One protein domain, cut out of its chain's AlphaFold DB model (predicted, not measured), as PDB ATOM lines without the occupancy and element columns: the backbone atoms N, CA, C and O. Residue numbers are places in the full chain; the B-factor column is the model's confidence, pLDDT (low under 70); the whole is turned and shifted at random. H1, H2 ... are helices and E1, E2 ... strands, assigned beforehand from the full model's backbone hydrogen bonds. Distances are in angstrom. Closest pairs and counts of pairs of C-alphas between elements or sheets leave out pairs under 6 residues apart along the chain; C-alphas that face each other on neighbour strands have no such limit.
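Overview. This is residues 32 to 147 of the 425 residues of an uncharacterized protein of Thermodesulfobacterium geofontis (UniProt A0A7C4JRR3). A long helix, H4, runs along much of this elongated model; at its first end H2, H3 and the small hairpin E1 and E2 gather into a cluster, while H1 lies off toward its other end. After H4 the backbone folds back to the short H5, and residues 137 to 144, which include H5, stick out. The printed part has 116 residues, with five named helices and two named strands in the order H1, E1, E2, H2, H3, H4, H5; the sheet E1 - E2 is antiparallel and the class is mostly helix. It is only just loose, close to compact, with a radius of gyration of the C-alphas of 16.4 A, and spans 50 by 30 by 30 A.

Arrangement. Start at H1, residues 32 to 45, which touches no helix. Next look at the hairpin of E1, residues 56 to 58, and E2, residues 63 to 65: N 56 and O 65 are 2.8 A apart, N 65 and O 56 2.9 A, within hydrogen-bond range. H2, residues 75 to 78, touches H3, residues 87 to 98, closest at the C-alphas of Cys 77 and Val 93, 5.5 A apart. The closest C-alphas of E1 and H3, those of Tyr 57 and Ile 92, are 6.7 A apart. H4, residues 103 to 125, only just touches H2, with 3 pairs of C-alphas within 8 A, by its residues 103 to 106 alone; His 78 and Tyr 103 have the closest C-alphas, at 4.6 A. H3 and H4 are apart, and H5, residues 137 to 140, touches no helix. In H1, H3 and H4 every O i to N i+4 pair is within hydrogen-bond range; H2 and H5 are too short for one.

Along the chain. Find C-alpha 32 at (-28.878, 4.554, 8.396), where H1 begins its 19.8 A. H3 covers 16.8 A. H4 runs 32.4 A from C-alpha 103 at (-45.256, -2.821, 18.414) to C-alpha 125 at (-15.203, -4.763, 30.485). E1, E2, H2 and H5 measure 6.4 A, 6.3 A, 5.0 A and 5.6 A.

Size, cuts and confidence. The C-alphas farthest apart, those of Pro 87 and Glu 128, are 50.5 A apart. The printed part has no cut, and the link from H4 to H5 is long. Confidence is low at residues 126 to 129, where pLDDT is under 70.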
ATOM      1  N   LYS A  32     -30.076   4.210   7.617       89.62
ATOM      2  CA  LYS A  32     -28.878   4.554   8.396       89.62
ATOM      3  C   LYS A  32     -28.915   3.891   9.760       89.62
ATOM      4  O   LYS A  32     -27.933   3.273  10.162       89.62
ATOM      5  N   PHE A  33     -30.033   4.022  10.464       90.44
ATOM      6  CA  PHE A  33     -30.182   3.471  11.800       90.44
ATOM      7  C   PHE A  33     -30.100   1.944  11.779       90.44
ATOM      8  O   PHE A  33     -29.428   1.356  12.624       90.44
ATOM      9  N   HIS A  34     -30.702   1.305  10.774       92.06
ATOM     10  CA  HIS A  34     -30.574  -0.136  10.559       92.06
ATOM     11  C   HIS A  34     -29.121  -0.549  10.268       92.06
ATOM     12  O   HIS A  34     -28.601  -1.459  10.911       92.06
ATOM     13  N   TYR A  35     -28.448   0.143   9.343       92.00
ATOM     14  CA  TYR A  35     -27.052  -0.126   8.985       92.00
ATOM     15  C   TYR A  35     -26.094   0.015  10.178       92.00
ATOM     16  O   TYR A  35     -25.179  -0.794  10.346       92.00
ATOM     17  N   ASP A  36     -26.317   1.009  11.040       91.94
ATOM     18  CA  ASP A  36     -25.509   1.207  12.244       91.94
ATOM     19  C   ASP A  36     -25.646   0.038  13.220       91.94
ATOM     20  O   ASP A  36     -24.640  -0.423  13.759       91.94
ATOM     21  N   HIS A  37     -26.862  -0.484  13.411       93.19
ATOM     22  CA  HIS A  37     -27.080  -1.669  14.243       93.19
ATOM     23  C   HIS A  37     -26.406  -2.899  13.649       93.19
ATOM     24  O   HIS A  37     -25.724  -3.622  14.369       93.19
ATOM     25  N   GLU A  38     -26.559  -3.122  12.345       93.25
ATOM     26  CA  GLU A  38     -25.919  -4.238  11.651       93.25
ATOM     27  C   GLU A  38     -24.393  -4.198  11.820       93.25
ATOM     28  O   GLU A  38     -23.775  -5.194  12.197       93.25
ATOM     29  N   THR A  39     -23.796  -3.024  11.613       92.88
ATOM     30  CA  THR A  39     -22.349  -2.814  11.730       92.88
ATOM     31  C   THR A  39     -21.874  -3.037  13.164       92.88
ATOM     32  O   THR A  39     -20.933  -3.795  13.390       92.88
ATOM     33  N   LYS A  40     -22.547  -2.431  14.152       91.88
ATOM     34  CA  LYS A  40     -22.164  -2.554  15.566       91.88
ATOM     35  C   LYS A  40     -22.374  -3.947  16.131       91.88
ATOM     36  O   LYS A  40     -21.563  -4.398  16.937       91.88
ATOM     37  N   LEU A  41     -23.414  -4.651  15.699       91.81
ATOM     38  CA  LEU A  41     -23.602  -6.045  16.081       91.81
ATOM     39  C   LEU A  41     -22.512  -6.918  15.469       91.81
ATOM     40  O   LEU A  41     -21.890  -7.661  16.216       91.81
ATOM     41  N   LYS A  42     -22.188  -6.748  14.181       92.44
ATOM     42  CA  LYS A  42     -21.086  -7.478  13.534       92.44
ATOM     43  C   LYS A  42     -19.743  -7.254  14.234       92.44
ATOM     44  O   LYS A  42     -19.000  -8.209  14.434       92.44
ATOM     45  N   GLU A  43     -19.431  -6.018  14.633       91.19
ATOM     46  CA  GLU A  43     -18.223  -5.703  15.416       91.19
ATOM     47  C   GLU A  43     -18.188  -6.449  16.764       91.19
ATOM     48  O   GLU A  43     -17.115  -6.828  17.232       91.19
ATOM     49  N   ARG A  44     -19.351  -6.673  17.390       88.25
ATOM     50  CA  ARG A  44     -19.472  -7.332  18.699       88.25
ATOM     51  C   ARG A  44     -19.517  -8.855  18.629       88.25
ATOM     52  O   ARG A  44     -18.953  -9.503  19.505       88.25
ATOM     53  N   THR A  45     -20.215  -9.419  17.648       89.06
ATOM     54  CA  THR A  45     -20.438 -10.869  17.518       89.06
ATOM     55  C   THR A  45     -19.444 -11.541  16.577       89.06
ATOM     56  O   THR A  45     -19.326 -12.759  16.597       89.06
ATOM     57  N   GLY A  46     -18.725 -10.769  15.759       89.50
ATOM     58  CA  GLY A  46     -17.800 -11.274  14.742       89.50
ATOM     59  C   GLY A  46     -18.474 -11.656  13.420       89.50
ATOM     60  O   GLY A  46     -17.791 -11.793  12.407       89.50
ATOM     61  N   GLU A  47     -19.804 -11.759  13.385       88.38
ATOM     62  CA  GLU A  47     -20.565 -12.144  12.198       88.38
ATOM     63  C   GLU A  47     -21.823 -11.292  12.004       88.38
ATOM     64  O   GLU A  47     -22.407 -10.761  12.949       88.38
ATOM     65  N   LYS A  48     -22.247 -11.157  10.744       86.81
ATOM     66  CA  LYS A  48     -23.516 -10.510  10.411       86.81
ATOM     67  C   LYS A  48     -24.640 -11.530  10.594       86.81
ATOM     68  O   LYS A  48     -24.888 -12.322   9.691       86.81
ATOM     69  N   ASP A  49     -25.320 -11.475  11.735       90.75
ATOM     70  CA  ASP A  49     -26.468 -12.334  12.036       90.75
ATOM     71  C   ASP A  49     -27.770 -11.522  12.151       90.75
ATOM     72  O   ASP A  49     -28.034 -10.840  13.147       90.75
ATOM     73  N   CYS A  50     -28.614 -11.605  11.119       93.19
ATOM     74  CA  CYS A  50     -29.935 -10.972  11.111       93.19
ATOM     75  C   CYS A  50     -30.905 -11.652  12.098       93.19
ATOM     76  O   CYS A  50     -31.845 -11.007  12.580       93.19
ATOM     77  N   GLY A  51     -30.670 -12.930  12.419       94.44
ATOM     78  CA  GLY A  51     -31.469 -13.752  13.327       94.44
ATOM     79  C   GLY A  51     -31.390 -13.310  14.782       94.44
ATOM     80  O   GLY A  51     -32.275 -13.645  15.573       94.44
ATOM     81  N   LEU A  52     -30.418 -12.457  15.127       93.81
ATOM     82  CA  LEU A  52     -30.416 -11.764  16.408       93.81
ATOM     83  C   LEU A  52     -31.736 -11.020  16.607       93.81
ATOM     84  O   LEU A  52     -32.304 -11.103  17.690       93.81
ATOM     85  N   CYS A  53     -32.246 -10.325  15.590       95.12
ATOM     86  CA  CYS A  53     -33.416  -9.452  15.718       95.12
ATOM     87  C   CYS A  53     -34.643  -9.961  14.960       95.12
ATOM     88  O   CYS A  53     -35.761  -9.828  15.465       95.12
ATOM     89  N   HIS A  54     -34.452 -10.516  13.764       95.94
ATOM     90  CA  HIS A  54     -35.549 -10.925  12.900       95.94
ATOM     91  C   HIS A  54     -35.994 -12.354  13.186       95.94
ATOM     92  O   HIS A  54     -35.194 -13.272  13.332       95.94
ATOM     93  N   HIS A  55     -37.307 -12.538  13.204       95.38
ATOM     94  CA  HIS A  55     -37.943 -13.838  13.282       95.38
ATOM     95  C   HIS A  55     -39.255 -13.818  12.503       95.38
ATOM     96  O   HIS A  55     -39.853 -12.765  12.274       95.38
ATOM     97  N   THR A  56     -39.730 -15.004  12.161       92.31
ATOM     98  CA  THR A  56     -41.096 -15.266  11.726       92.31
ATOM     99  C   THR A  56     -41.747 -16.257  12.690       92.31
ATOM    100  O   THR A  56     -41.072 -16.895  13.501       92.31
ATOM    101  N   TYR A  57     -43.070 -16.359  12.641       93.12
ATOM    102  CA  TYR A  57     -43.817 -17.319  13.443       93.12
ATOM    103  C   TYR A  57     -44.215 -18.506  12.573       93.12
ATOM    104  O   TYR A  57     -44.993 -18.357  11.629       93.12
ATOM    105  N   ASP A  58     -43.693 -19.684  12.898       93.25
ATOM    106  CA  ASP A  58     -44.119 -20.919  12.259       93.25
ATOM    107  C   ASP A  58     -45.468 -21.343  12.852       93.25
ATOM    108  O   ASP A  58     -45.576 -21.660  14.037       93.25
ATOM    109  N   LEU A  59     -46.514 -21.330  12.025       89.56
ATOM    110  CA  LEU A  59     -47.876 -21.673  12.438       89.56
ATOM    111  C   LEU A  59     -48.070 -23.175  12.696       89.56
ATOM    112  O   LEU A  59     -48.968 -23.541  13.456       89.56
ATOM    113  N   LYS A  60     -47.245 -24.039  12.090       90.88
ATOM    114  CA  LYS A  60     -47.287 -25.492  12.297       90.88
ATOM    115  C   LYS A  60     -46.594 -25.852  13.607       90.88
ATOM    116  O   LYS A  60     -47.186 -26.497  14.465       90.88
ATOM    117  N   GLU A  61     -45.376 -25.353  13.777       92.69
ATOM    118  CA  GLU A  61     -44.521 -25.612  14.942       92.69
ATOM    119  C   GLU A  61     -44.866 -24.729  16.151       92.69
ATOM    120  O   GLU A  61     -44.363 -24.941  17.253       92.69
ATOM    121  N   LYS A  62     -45.704 -23.705  15.947       92.12
ATOM    122  CA  LYS A  62     -46.145 -22.719  16.947       92.12
ATOM    123  C   LYS A  62     -45.000 -22.006  17.674       92.12
ATOM    124  O   LYS A  62     -45.173 -21.556  18.813       92.12
ATOM    125  N   LYS A  63     -43.853 -21.840  17.011       94.88
ATOM    126  CA  LYS A  63     -42.632 -21.247  17.574       94.88
ATOM    127  C   LYS A  63     -42.060 -20.153  16.677       94.88
ATOM    128  O   LYS A  63     -42.333 -20.102  15.480       94.88
ATOM    129  N   LEU A  64     -41.273 -19.265  17.280       94.75
ATOM    130  CA  LEU A  64     -40.497 -18.281  16.530       94.75
ATOM    131  C   LEU A  64     -39.299 -18.978  15.891       94.75
ATOM    132  O   LEU A  64     -38.592 -19.729  16.563       94.75
ATOM    133  N   ILE A  65     -39.082 -18.716  14.609       95.50
ATOM    134  CA  ILE A  65     -37.940 -19.217  13.849       95.50
ATOM    135  C   ILE A  65     -37.299 -18.064  13.082       95.50
ATOM    136  O   ILE A  65     -37.976 -17.110  12.700       95.50
ATOM    137  N   TYR A  66     -35.996 -18.150  12.839       95.44
ATOM    138  CA  TYR A  66     -35.322 -17.274  11.891       95.44
ATOM    139  C   TYR A  66     -35.245 -17.971  10.531       95.44
ATOM    140  O   TYR A  66     -34.908 -19.151  10.450       95.44
ATOM    141  N   GLN A  67     -35.560 -17.235   9.467       93.06
ATOM    142  CA  GLN A  67     -35.421 -17.699   8.094       93.06
ATOM    143  C   GLN A  67     -34.725 -16.605   7.283       93.06
ATOM    144  O   GLN A  67     -35.287 -15.530   7.067       93.06
ATOM    145  N   ASN A  68     -33.502 -16.894   6.839       91.62
ATOM    146  CA  ASN A  68     -32.687 -15.964   6.063       91.62
ATOM    147  C   ASN A  68     -33.423 -15.480   4.803       91.62
ATOM    148  O   ASN A  68     -34.040 -16.281   4.090       91.62
ATOM    149  N   GLY A  69     -33.357 -14.181   4.525       90.44
ATOM    150  CA  GLY A  69     -34.034 -13.557   3.385       90.44
ATOM    151  C   GLY A  69     -35.528 -13.319   3.607       90.44
ATOM    152  O   GLY A  69     -36.234 -12.963   2.659       90.44
ATOM    153  N   THR A  70     -36.038 -13.522   4.829       92.69
ATOM    154  CA  THR A  70     -37.428 -13.201   5.200       92.69
ATOM    155  C   THR A  70     -37.553 -11.983   6.114       92.69
ATOM    156  O   THR A  70     -38.669 -11.591   6.449       92.69
ATOM    157  N   GLU A  71     -36.444 -11.313   6.426       94.88
ATOM    158  CA  GLU A  71     -36.350 -10.184   7.353       94.88
ATOM    159  C   GLU A  71     -37.336  -9.087   6.968       94.88
ATOM    160  O   GLU A  71     -37.348  -8.586   5.844       94.88
ATOM    161  N   GLU A  72     -38.210  -8.722   7.890       93.88
ATOM    162  CA  GLU A  72     -39.220  -7.718   7.628       93.88
ATOM    163  C   GLU A  72     -39.489  -6.888   8.878       93.88
ATOM    164  O   GLU A  72     -39.043  -7.202   9.984       93.88
ATOM    165  N   SER A  73     -40.170  -5.764   8.691       94.38
ATOM    166  CA  SER A  73     -40.400  -4.817   9.770       94.38
ATOM    167  C   SER A  73     -41.340  -5.387  10.836       94.38
ATOM    168  O   SER A  73     -42.428  -5.859  10.509       94.38
ATOM    169  N   CYS A  74     -41.020  -5.158  12.114       94.12
ATOM    170  CA  CYS A  74     -41.845  -5.552  13.263       94.12
ATOM    171  C   CYS A  74     -43.309  -5.090  13.140       94.12
ATOM    172  O   CYS A  74     -44.227  -5.807  13.531       94.12
ATOM    173  N   TYR A  75     -43.546  -3.910  12.550       93.62
ATOM    174  CA  TYR A  75     -44.891  -3.378  12.295       93.62
ATOM    175  C   TYR A  75     -45.822  -4.329  11.527       93.62
ATOM    176  O   TYR A  75     -47.034  -4.258  11.722       93.62
ATOM    177  N   TYR A  76     -45.315  -5.214  10.666       93.31
ATOM    178  CA  TYR A  76     -46.193  -6.103   9.900       93.31
ATOM    179  C   TYR A  76     -46.976  -7.066  10.802       93.31
ATOM    180  O   TYR A  76     -48.171  -7.253  10.582       93.31
ATOM    181  N   CYS A  77     -46.346  -7.574  11.866       93.44
ATOM    182  CA  CYS A  77     -46.950  -8.538  12.794       93.44
ATOM    183  C   CYS A  77     -47.376  -7.924  14.141       93.44
ATOM    184  O   CYS A  77     -48.234  -8.480  14.830       93.44
ATOM    185  N   HIS A  78     -46.788  -6.785  14.526       94.44
ATOM    186  CA  HIS A  78     -46.990  -6.163  15.842       94.44
ATOM    187  C   HIS A  78     -47.807  -4.863  15.811       94.44
ATOM    188  O   HIS A  78     -48.149  -4.327  16.868       94.44
ATOM    189  N   ASP A  79     -48.164  -4.337  14.636       92.25
ATOM    190  CA  ASP A  79     -49.145  -3.252  14.552       92.25
ATOM    191  C   ASP A  79     -50.567  -3.807  14.710       92.25
ATOM    192  O   ASP A  79     -51.224  -4.212  13.743       92.25
ATOM    193  N   LEU A  80     -51.025  -3.814  15.962       91.88
ATOM    194  CA  LEU A  80     -52.346  -4.299  16.366       91.88
ATOM    195  C   LEU A  80     -53.469  -3.281  16.099       91.88
ATOM    196  O   LEU A  80     -54.634  -3.576  16.354       91.88
ATOM    197  N   SER A  81     -53.151  -2.078  15.603       88.69
ATOM    198  CA  SER A  81     -54.172  -1.076  15.267       88.69
ATOM    199  C   SER A  81     -54.927  -1.431  13.980       88.69
ATOM    200  O   SER A  81     -56.100  -1.082  13.813       88.69
ATOM    201  N   LYS A  82     -54.279  -2.177  13.077       83.88
ATOM    202  CA  LYS A  82     -54.879  -2.628  11.821       83.88
ATOM    203  C   LYS A  82     -55.762  -3.851  12.053       83.88
ATOM    204  O   LYS A  82     -55.277  -4.961  12.248       83.88
ATOM    205  N   LYS A  83     -57.078  -3.637  11.966       73.88
ATOM    206  CA  LYS A  83     -58.105  -4.667  12.207       73.88
ATOM    207  C   LYS A  83     -58.245  -5.708  11.093       73.88
ATOM    208  O   LYS A  83     -58.787  -6.777  11.340       73.88
ATOM    209  N   LYS A  84     -57.830  -5.385   9.865       80.31
ATOM    210  CA  LYS A  84     -57.948  -6.265   8.694       80.31
ATOM    211  C   LYS A  84     -56.563  -6.533   8.121       80.31
ATOM    212  O   LYS A  84     -55.816  -5.584   7.890       80.31
ATOM    213  N   ARG A  85     -56.252  -7.809   7.917       85.06
ATOM    214  CA  ARG A  85     -54.981  -8.321   7.395       85.06
ATOM    215  C   ARG A  85     -55.269  -9.448   6.406       85.06
ATOM    216  O   ARG A  85     -56.364 -10.012   6.425       85.06
ATOM    217  N   GLY A  86     -54.289  -9.806   5.580       82.19
ATOM    218  CA  GLY A  86     -54.380 -11.019   4.754       82.19
ATOM    219  C   GLY A  86     -54.542 -12.294   5.608       82.19
ATOM    220  O   GLY A  86     -54.270 -12.258   6.812       82.19
ATOM    221  N   PRO A  87     -54.963 -13.435   5.036       83.19
ATOM    222  CA  PRO A  87     -55.283 -14.654   5.791       83.19
ATOM    223  C   PRO A  87     -54.092 -15.207   6.586       83.19
ATOM    224  O   PRO A  87     -54.247 -15.543   7.757       83.19
ATOM    225  N   GLU A  88     -52.894 -15.232   5.995       83.38
ATOM    226  CA  GLU A  88     -51.660 -15.670   6.669       83.38
ATOM    227  C   GLU A  88     -51.316 -14.759   7.861       83.38
ATOM    228  O   GLU A  88     -51.170 -15.220   8.994       83.38
ATOM    229  N   LEU A  89     -51.243 -13.444   7.626       88.31
ATOM    230  CA  LEU A  89     -50.932 -12.474   8.677       88.31
ATOM    231  C   LEU A  89     -52.000 -12.423   9.761       88.31
ATOM    232  O   LEU A  89     -51.659 -12.207  10.916       88.31
ATOM    233  N   SER A  90     -53.272 -12.632   9.425       89.81
ATOM    234  CA  SER A  90     -54.356 -12.643  10.410       89.81
ATOM    235  C   SER A  90     -54.136 -13.715  11.477       89.81
ATOM    236  O   SER A  90     -54.407 -13.470  12.651       89.81
ATOM    237  N   GLN A  91     -53.591 -14.877  11.101       90.44
ATOM    238  CA  GLN A  91     -53.266 -15.939  12.056       90.44
ATOM    239  C   GLN A  91     -52.098 -15.537  12.966       90.44
ATOM    240  O   GLN A  91     -52.184 -15.699  14.181       90.44
ATOM    241  N   ILE A  92     -51.043 -14.940  12.405       91.50
ATOM    242  CA  ILE A  92     -49.884 -14.459  13.177       91.50
ATOM    243  C   ILE A  92     -50.285 -13.298  14.107       91.50
ATOM    244  O   ILE A  92     -49.946 -13.299  15.290       91.50
ATOM    245  N   VAL A  93     -51.059 -12.331  13.607       92.12
ATOM    246  CA  VAL A  93     -51.540 -11.167  14.369       92.12
ATOM    247  C   VAL A  93     -52.513 -11.584  15.471       92.12
ATOM    248  O   VAL A  93     -52.544 -10.961  16.533       92.12
ATOM    249  N   LYS A  94     -53.278 -12.666  15.283       92.44
ATOM    250  CA  LYS A  94     -54.097 -13.241  16.356       92.44
ATOM    251  C   LYS A  94     -53.222 -13.685  17.531       92.44
ATOM    252  O   LYS A  94     -53.507 -13.305  18.664       92.44
ATOM    253  N   VAL A  95     -52.115 -14.380  17.261       92.81
ATOM    254  CA  VAL A  95     -51.157 -14.802  18.300       92.81
ATOM    255  C   VAL A  95     -50.541 -13.596  19.015       92.81
ATOM    256  O   VAL A  95     -50.464 -13.583  20.245       92.81
ATOM    257  N   THR A  96     -50.119 -12.558  18.284       93.50
ATOM    258  CA  THR A  96     -49.553 -11.349  18.913       93.50
ATOM    259  C   THR A  96     -50.605 -10.573  19.707       93.50
ATOM    260  O   THR A  96     -50.291 -10.067  20.784       93.50
ATOM    261  N   THR A  97     -51.859 -10.546  19.254       93.56
ATOM    262  CA  THR A  97     -52.989  -9.938  19.977       93.56
ATOM    263  C   THR A  97     -53.285 -10.670  21.283       93.56
ATOM    264  O   THR A  97     -53.344 -10.035  22.337       93.56
ATOM    265  N   GLU A  98     -53.411 -11.998  21.246       94.06
ATOM    266  CA  GLU A  98     -53.659 -12.836  22.429       94.06
ATOM    267  C   GLU A  98     -52.552 -12.666  23.477       94.06
ATOM    268  O   GLU A  98     -52.826 -12.520  24.669       94.06
ATOM    269  N   LYS A  99     -51.295 -12.575  23.029       93.12
ATOM    270  CA  LYS A  99     -50.127 -12.323  23.890       93.12
ATOM    271  C   LYS A  99     -49.918 -10.844  24.247       93.12
ATOM    272  O   LYS A  99     -48.977 -10.515  24.975       93.12
ATOM    273  N   ARG A 100     -50.776  -9.943  23.756       94.44
ATOM    274  CA  ARG A 100     -50.698  -8.482  23.948       94.44
ATOM    275  C   ARG A 100     -49.338  -7.896  23.535       94.44
ATOM    276  O   ARG A 100     -48.799  -7.029  24.219       94.44
ATOM    277  N   LEU A 101     -48.770  -8.389  22.435       94.56
ATOM    278  CA  LEU A 101     -47.468  -8.004  21.878       94.56
ATOM    279  C   LEU A 101     -47.626  -6.889  20.838       94.56
ATOM    280  O   LEU A 101     -47.443  -7.106  19.638       94.56
ATOM    281  N   SER A 102     -48.003  -5.697  21.304       94.62
ATOM    282  CA  SER A 102     -48.038  -4.504  20.453       94.62
ATOM    283  C   SER A 102     -46.636  -4.093  20.009       94.62
ATOM    284  O   SER A 102     -45.658  -4.385  20.695       94.62
ATOM    285  N   TYR A 103     -46.534  -3.346  18.906       93.19
ATOM    286  CA  TYR A 103     -45.256  -2.821  18.414       93.19
ATOM    287  C   TYR A 103     -44.485  -2.090  19.512       93.19
ATOM    288  O   TYR A 103     -43.307  -2.361  19.708       93.19
ATOM    289  N   GLN A 104     -45.164  -1.231  20.277       92.69
ATOM    290  CA  GLN A 104     -44.550  -0.502  21.385       92.69
ATOM    291  C   GLN A 104     -43.947  -1.454  22.424       92.69
ATOM    292  O   GLN A 104     -42.790  -1.291  22.804       92.69
ATOM    293  N   LYS A 105     -44.715  -2.456  22.869       95.06
ATOM    294  CA  LYS A 105     -44.244  -3.427  23.860       95.06
ATOM    295  C   LYS A 105     -43.070  -4.234  23.313       95.06
ATOM    296  O   LYS A 105     -42.026  -4.290  23.951       95.06
ATOM    297  N   THR A 106     -43.215  -4.790  22.115       94.94
ATOM    298  CA  THR A 106     -42.191  -5.622  21.478       94.94
ATOM    299  C   THR A 106     -40.906  -4.844  21.204       94.94
ATOM    300  O   THR A 106     -39.826  -5.363  21.466       94.94
ATOM    301  N   ALA A 107     -40.997  -3.599  20.731       95.12
ATOM    302  CA  ALA A 107     -39.831  -2.751  20.498       95.12
ATOM    303  C   ALA A 107     -39.123  -2.401  21.814       95.12
ATOM    304  O   ALA A 107     -37.908  -2.555  21.907       95.12
ATOM    305  N   HIS A 108     -39.858  -1.992  22.853       95.44
ATOM    306  CA  HIS A 108     -39.252  -1.706  24.156       95.44
ATOM    307  C   HIS A 108     -38.597  -2.947  24.763       95.44
ATOM    308  O   HIS A 108     -37.440  -2.876  25.166       95.44
ATOM    309  N   GLU A 109     -39.288  -4.086  24.780       95.69
ATOM    310  CA  GLU A 109     -38.735  -5.334  25.309       95.69
ATOM    311  C   GLU A 109     -37.486  -5.758  24.532       95.69
ATOM    312  O   GLU A 109     -36.451  -6.026  25.136       95.69
ATOM    313  N   ARG A 110     -37.532  -5.778  23.197       95.19
ATOM    314  CA  ARG A 110     -36.409  -6.258  22.387       95.19
ATOM    315  C   ARG A 110     -35.210  -5.312  22.417       95.19
ATOM    316  O   ARG A 110     -34.091  -5.762  22.671       95.19
ATOM    317  N   CYS A 111     -35.432  -4.028  22.146       95.50
ATOM    318  CA  CYS A 111     -34.356  -3.049  22.030       95.50
ATOM    319  C   CYS A 111     -33.720  -2.783  23.398       95.50
ATOM    320  O   CYS A 111     -32.502  -2.898  23.539       95.50
ATOM    321  N   LEU A 112     -34.528  -2.513  24.434       96.62
ATOM    322  CA  LEU A 112     -33.983  -2.180  25.753       96.62
ATOM    323  C   LEU A 112     -33.321  -3.384  26.419       96.62
ATOM    324  O   LEU A 112     -32.280  -3.200  27.037       96.62
ATOM    325  N   SER A 113     -33.833  -4.610  26.261       96.88
ATOM    326  CA  SER A 113     -33.160  -5.787  26.836       96.88
ATOM    327  C   SER A 113     -31.748  -5.962  26.279       96.88
ATOM    328  O   SER A 113     -30.812  -6.226  27.035       96.88
ATOM    329  N   CYS A 114     -31.571  -5.766  24.967       95.69
ATOM    330  CA  CYS A 114     -30.259  -5.807  24.326       95.69
ATOM    331  C   CYS A 114     -29.366  -4.652  24.804       95.69
ATOM    332  O   CYS A 114     -28.240  -4.888  25.238       95.69
ATOM    333  N   HIS A 115     -29.886  -3.422  24.813       95.81
ATOM    334  CA  HIS A 115     -29.127  -2.257  25.266       95.81
ATOM    335  C   HIS A 115     -28.709  -2.370  26.738       95.81
ATOM    336  O   HIS A 115     -27.571  -2.048  27.064       95.81
ATOM    337  N   ILE A 116     -29.579  -2.864  27.626       96.31
ATOM    338  CA  ILE A 116     -29.268  -3.083  29.048       96.31
ATOM    339  C   ILE A 116     -28.162  -4.125  29.193       96.31
ATOM    340  O   ILE A 116     -27.227  -3.912  29.963       96.31
ATOM    341  N   LYS A 117     -28.245  -5.240  28.454       94.44
ATOM    342  CA  LYS A 117     -27.205  -6.276  28.466       94.44
ATOM    343  C   LYS A 117     -25.855  -5.693  28.041       94.44
ATOM    344  O   LYS A 117     -24.875  -5.862  28.757       94.44
ATOM    345  N   ILE A 118     -25.836  -4.943  26.939       92.62
ATOM    346  CA  ILE A 118     -24.630  -4.282  26.433       92.62
ATOM    347  C   ILE A 118     -24.068  -3.279  27.450       92.62
ATOM    348  O   ILE A 118     -22.869  -3.297  27.712       92.62
ATOM    349  N   ASN A 119     -24.911  -2.433  28.053       92.81
ATOM    350  CA  ASN A 119     -24.475  -1.472  29.072       92.81
ATOM    351  C   ASN A 119     -23.787  -2.189  30.246       92.81
ATOM    352  O   ASN A 119     -22.682  -1.813  30.622       92.81
ATOM    353  N   LYS A 120     -24.382  -3.276  30.754       92.12
ATOM    354  CA  LYS A 120     -23.789  -4.089  31.831       92.12
ATOM    355  C   LYS A 120     -22.448  -4.713  31.432       92.12
ATOM    356  O   LYS A 120     -21.509  -4.710  32.218       92.12
ATOM    357  N   GLU A 121     -22.334  -5.241  30.214       90.31
ATOM    358  CA  GLU A 121     -21.068  -5.785  29.700       90.31
ATOM    359  C   GLU A 121     -19.978  -4.708  29.605       90.31
ATOM    360  O   GLU A 121     -18.812  -4.972  29.900       90.31
ATOM    361  N   MET A 122     -20.342  -3.489  29.204       87.88
ATOM    362  CA  MET A 122     -19.414  -2.361  29.090       87.88
ATOM    363  C   MET A 122     -18.952  -1.847  30.456       87.88
ATOM    364  O   MET A 122     -17.765  -1.564  30.617       87.88
ATOM    365  N   GLU A 123     -19.846  -1.794  31.447       86.31
ATOM    366  CA  GLU A 123     -19.502  -1.457  32.837       86.31
ATOM    367  C   GLU A 123     -18.439  -2.406  33.410       86.31
ATOM    368  O   GLU A 123     -17.532  -1.968  34.119       86.31
ATOM    369  N   VAL A 124     -18.518  -3.697  33.066       85.12
ATOM    370  CA  VAL A 124     -17.564  -4.719  33.523       85.12
ATOM    371  C   VAL A 124     -16.267  -4.698  32.711       85.12
ATOM    372  O   VAL A 124     -15.182  -4.778  33.281       85.12
ATOM    373  N   SER A 125     -16.358  -4.602  31.382       78.69
ATOM    374  CA  SER A 125     -15.203  -4.763  30.485       78.69
ATOM    375  C   SER A 125     -14.316  -3.522  30.350       78.69
ATOM    376  O   SER A 125     -13.197  -3.657  29.860       78.69
ATOM    377  N   LYS A 126     -14.786  -2.332  30.766       67.56
ATOM    378  CA  LYS A 126     -14.062  -1.043  30.672       67.56
ATOM    379  C   LYS A 126     -13.419  -0.788  29.297       67.56
ATOM    380  O   LYS A 126     -12.372  -0.154  29.213       67.56
ATOM    381  N   LYS A 127     -14.021  -1.289  28.211       63.81
ATOM    382  CA  LYS A 127     -13.510  -1.058  26.853       63.81
ATOM    383  C   LYS A 127     -13.592   0.432  26.518       63.81
ATOM    384  O   LYS A 127     -14.682   0.981  26.366       63.81
ATOM    385  N   GLU A 128     -12.436   1.077  26.406       59.78
ATOM    386  CA  GLU A 128     -12.336   2.479  26.006       59.78
ATOM    387  C   GLU A 128     -12.746   2.661  24.535       59.78
ATOM    388  O   GLU A 128     -12.430   1.843  23.673       59.78
ATOM    389  N   GLY A 129     -13.477   3.743  24.242       68.94
ATOM    390  CA  GLY A 129     -13.850   4.141  22.877       68.94
ATOM    391  C   GLY A 129     -15.209   3.644  22.368       68.94
ATOM    392  O   GLY A 129     -15.698   4.159  21.361       68.94
ATOM    393  N   GLU A 130     -15.872   2.714  23.060       74.94
ATOM    394  CA  GLU A 130     -17.217   2.266  22.687       74.94
ATOM    395  C   GLU A 130     -18.309   3.104  23.380       74.94
ATOM    396  O   GLU A 130     -18.252   3.366  24.581       74.94
ATOM    397  N   LYS A 131     -19.325   3.547  22.624       83.56
ATOM    398  CA  LYS A 131     -20.453   4.318  23.172       83.56
ATOM    399  C   LYS A 131     -21.563   3.386  23.640       83.56
ATOM    400  O   LYS A 131     -22.074   2.595  22.853       83.56
ATOM    401  N   ALA A 132     -21.973   3.545  24.895       87.81
ATOM    402  CA  ALA A 132     -23.092   2.805  25.454       87.81
ATOM    403  C   ALA A 132     -24.402   3.114  24.698       87.81
ATOM    404  O   ALA A 132     -24.678   4.285  24.406       87.81
ATOM    405  N   PRO A 133     -25.219   2.095  24.374       92.62
ATOM    406  CA  PRO A 133     -26.476   2.311  23.678       92.62
ATOM    407  C   PRO A 133     -27.508   2.979  24.603       92.62
ATOM    408  O   PRO A 133     -27.476   2.780  25.822       92.62
ATOM    409  N   PRO A 134     -28.440   3.774  24.045       93.81
ATOM    410  CA  PRO A 134     -29.350   4.594  24.834       93.81
ATOM    411  C   PRO A 134     -30.390   3.756  25.588       93.81
ATOM    412  O   PRO A 134     -30.960   2.809  25.044       93.81
ATOM    413  N   LEU A 135     -30.669   4.164  26.829       95.06
ATOM    414  CA  LEU A 135     -31.714   3.592  27.692       95.06
ATOM    415  C   LEU A 135     -32.829   4.594  28.037       95.06
ATOM    416  O   LEU A 135     -33.888   4.208  28.523       95.06
ATOM    417  N   GLU A 136     -32.597   5.884  27.797       93.50
ATOM    418  CA  GLU A 136     -33.516   6.967  28.149       93.50
ATOM    419  C   GLU A 136     -34.483   7.285  27.003       93.50
ATOM    420  O   GLU A 136     -34.084   7.329  25.837       93.50
ATOM    421  N   CYS A 137     -35.736   7.613  27.340       91.94
ATOM    422  CA  CYS A 137     -36.802   7.878  26.369       91.94
ATOM    423  C   CYS A 137     -36.386   8.901  25.301       91.94
ATOM    424  O   CYS A 137     -36.456   8.609  24.112       91.94
ATOM    425  N   GLY A 138     -35.907  10.082  25.710       91.12
ATOM    426  CA  GLY A 138     -35.556  11.171  24.789       91.12
ATOM    427  C   GLY A 138     -34.346  10.885  23.894       91.12
ATOM    428  O   GLY A 138     -34.211  11.509  22.848       91.12
ATOM    429  N   LYS A 139     -33.494   9.917  24.264       91.31
ATOM    430  CA  LYS A 139     -32.336   9.506  23.452       91.31
ATOM    431  C   LYS A 139     -32.722   8.534  22.335       91.31
ATOM    432  O   LYS A 139     -32.015   8.458  21.337       91.31
ATOM    433  N   CYS A 140     -33.835   7.815  22.489       91.94
ATOM    434  CA  CYS A 140     -34.414   6.982  21.433       91.94
ATOM    435  C   CYS A 140     -35.452   7.763  20.610       91.94
ATOM    436  O   CYS A 140     -35.458   7.700  19.386       91.94
ATOM    437  N   HIS A 141     -36.314   8.526  21.282       92.31
ATOM    438  CA  HIS A 141     -37.420   9.277  20.688       92.31
ATOM    439  C   HIS A 141     -37.014  10.712  20.317       92.31
ATOM    440  O   HIS A 141     -37.608  11.678  20.795       92.31
ATOM    441  N   THR A 142     -35.997  10.856  19.468       88.81
ATOM    442  CA  THR A 142     -35.430  12.170  19.109       88.81
ATOM    443  C   THR A 142     -36.316  12.958  18.142       88.81
ATOM    444  O   THR A 142     -36.336  14.182  18.170       88.81
ATOM    445  N   GLY A 143     -37.058  12.263  17.272       84.44
ATOM    446  CA  GLY A 143     -37.802  12.888  16.171       84.44
ATOM    447  C   GLY A 143     -36.915  13.427  15.047       84.44
ATOM    448  O   GLY A 143     -37.428  14.017  14.095       84.44
ATOM    449  N   GLU A 144     -35.608  13.196  15.136       82.00
ATOM    450  CA  GLU A 144     -34.635  13.548  14.114       82.00
ATOM    451  C   GLU A 144     -34.437  12.363  13.173       82.00
ATOM    452  O   GLU A 144     -34.152  11.247  13.605       82.00
ATOM    453  N   TYR A 145     -34.574  12.610  11.872       77.25
ATOM    454  CA  TYR A 145     -34.413  11.595  10.835       77.25
ATOM    455  C   TYR A 145     -33.432  12.080   9.783       77.25
ATOM    456  O   TYR A 145     -33.348  13.281   9.510       77.25
ATOM    457  N   LYS A 146     -32.731  11.139   9.150       85.62
ATOM    458  CA  LYS A 146     -31.832  11.456   8.042       85.62
ATOM    459  C   LYS A 146     -32.599  12.000   6.839       85.62
ATOM    460  O   LYS A 146     -33.733  11.597   6.560       85.62
ATOM    461  N   THR A 147     -31.980  12.948   6.138       84.56
ATOM    462  CA  THR A 147     -32.511  13.441   4.864       84.56
ATOM    463  C   THR A 147     -32.304  12.387   3.776       84.56
ATOM    464  O   THR A 147     -31.467  11.499   3.910       84.56
TER     465      THR A 147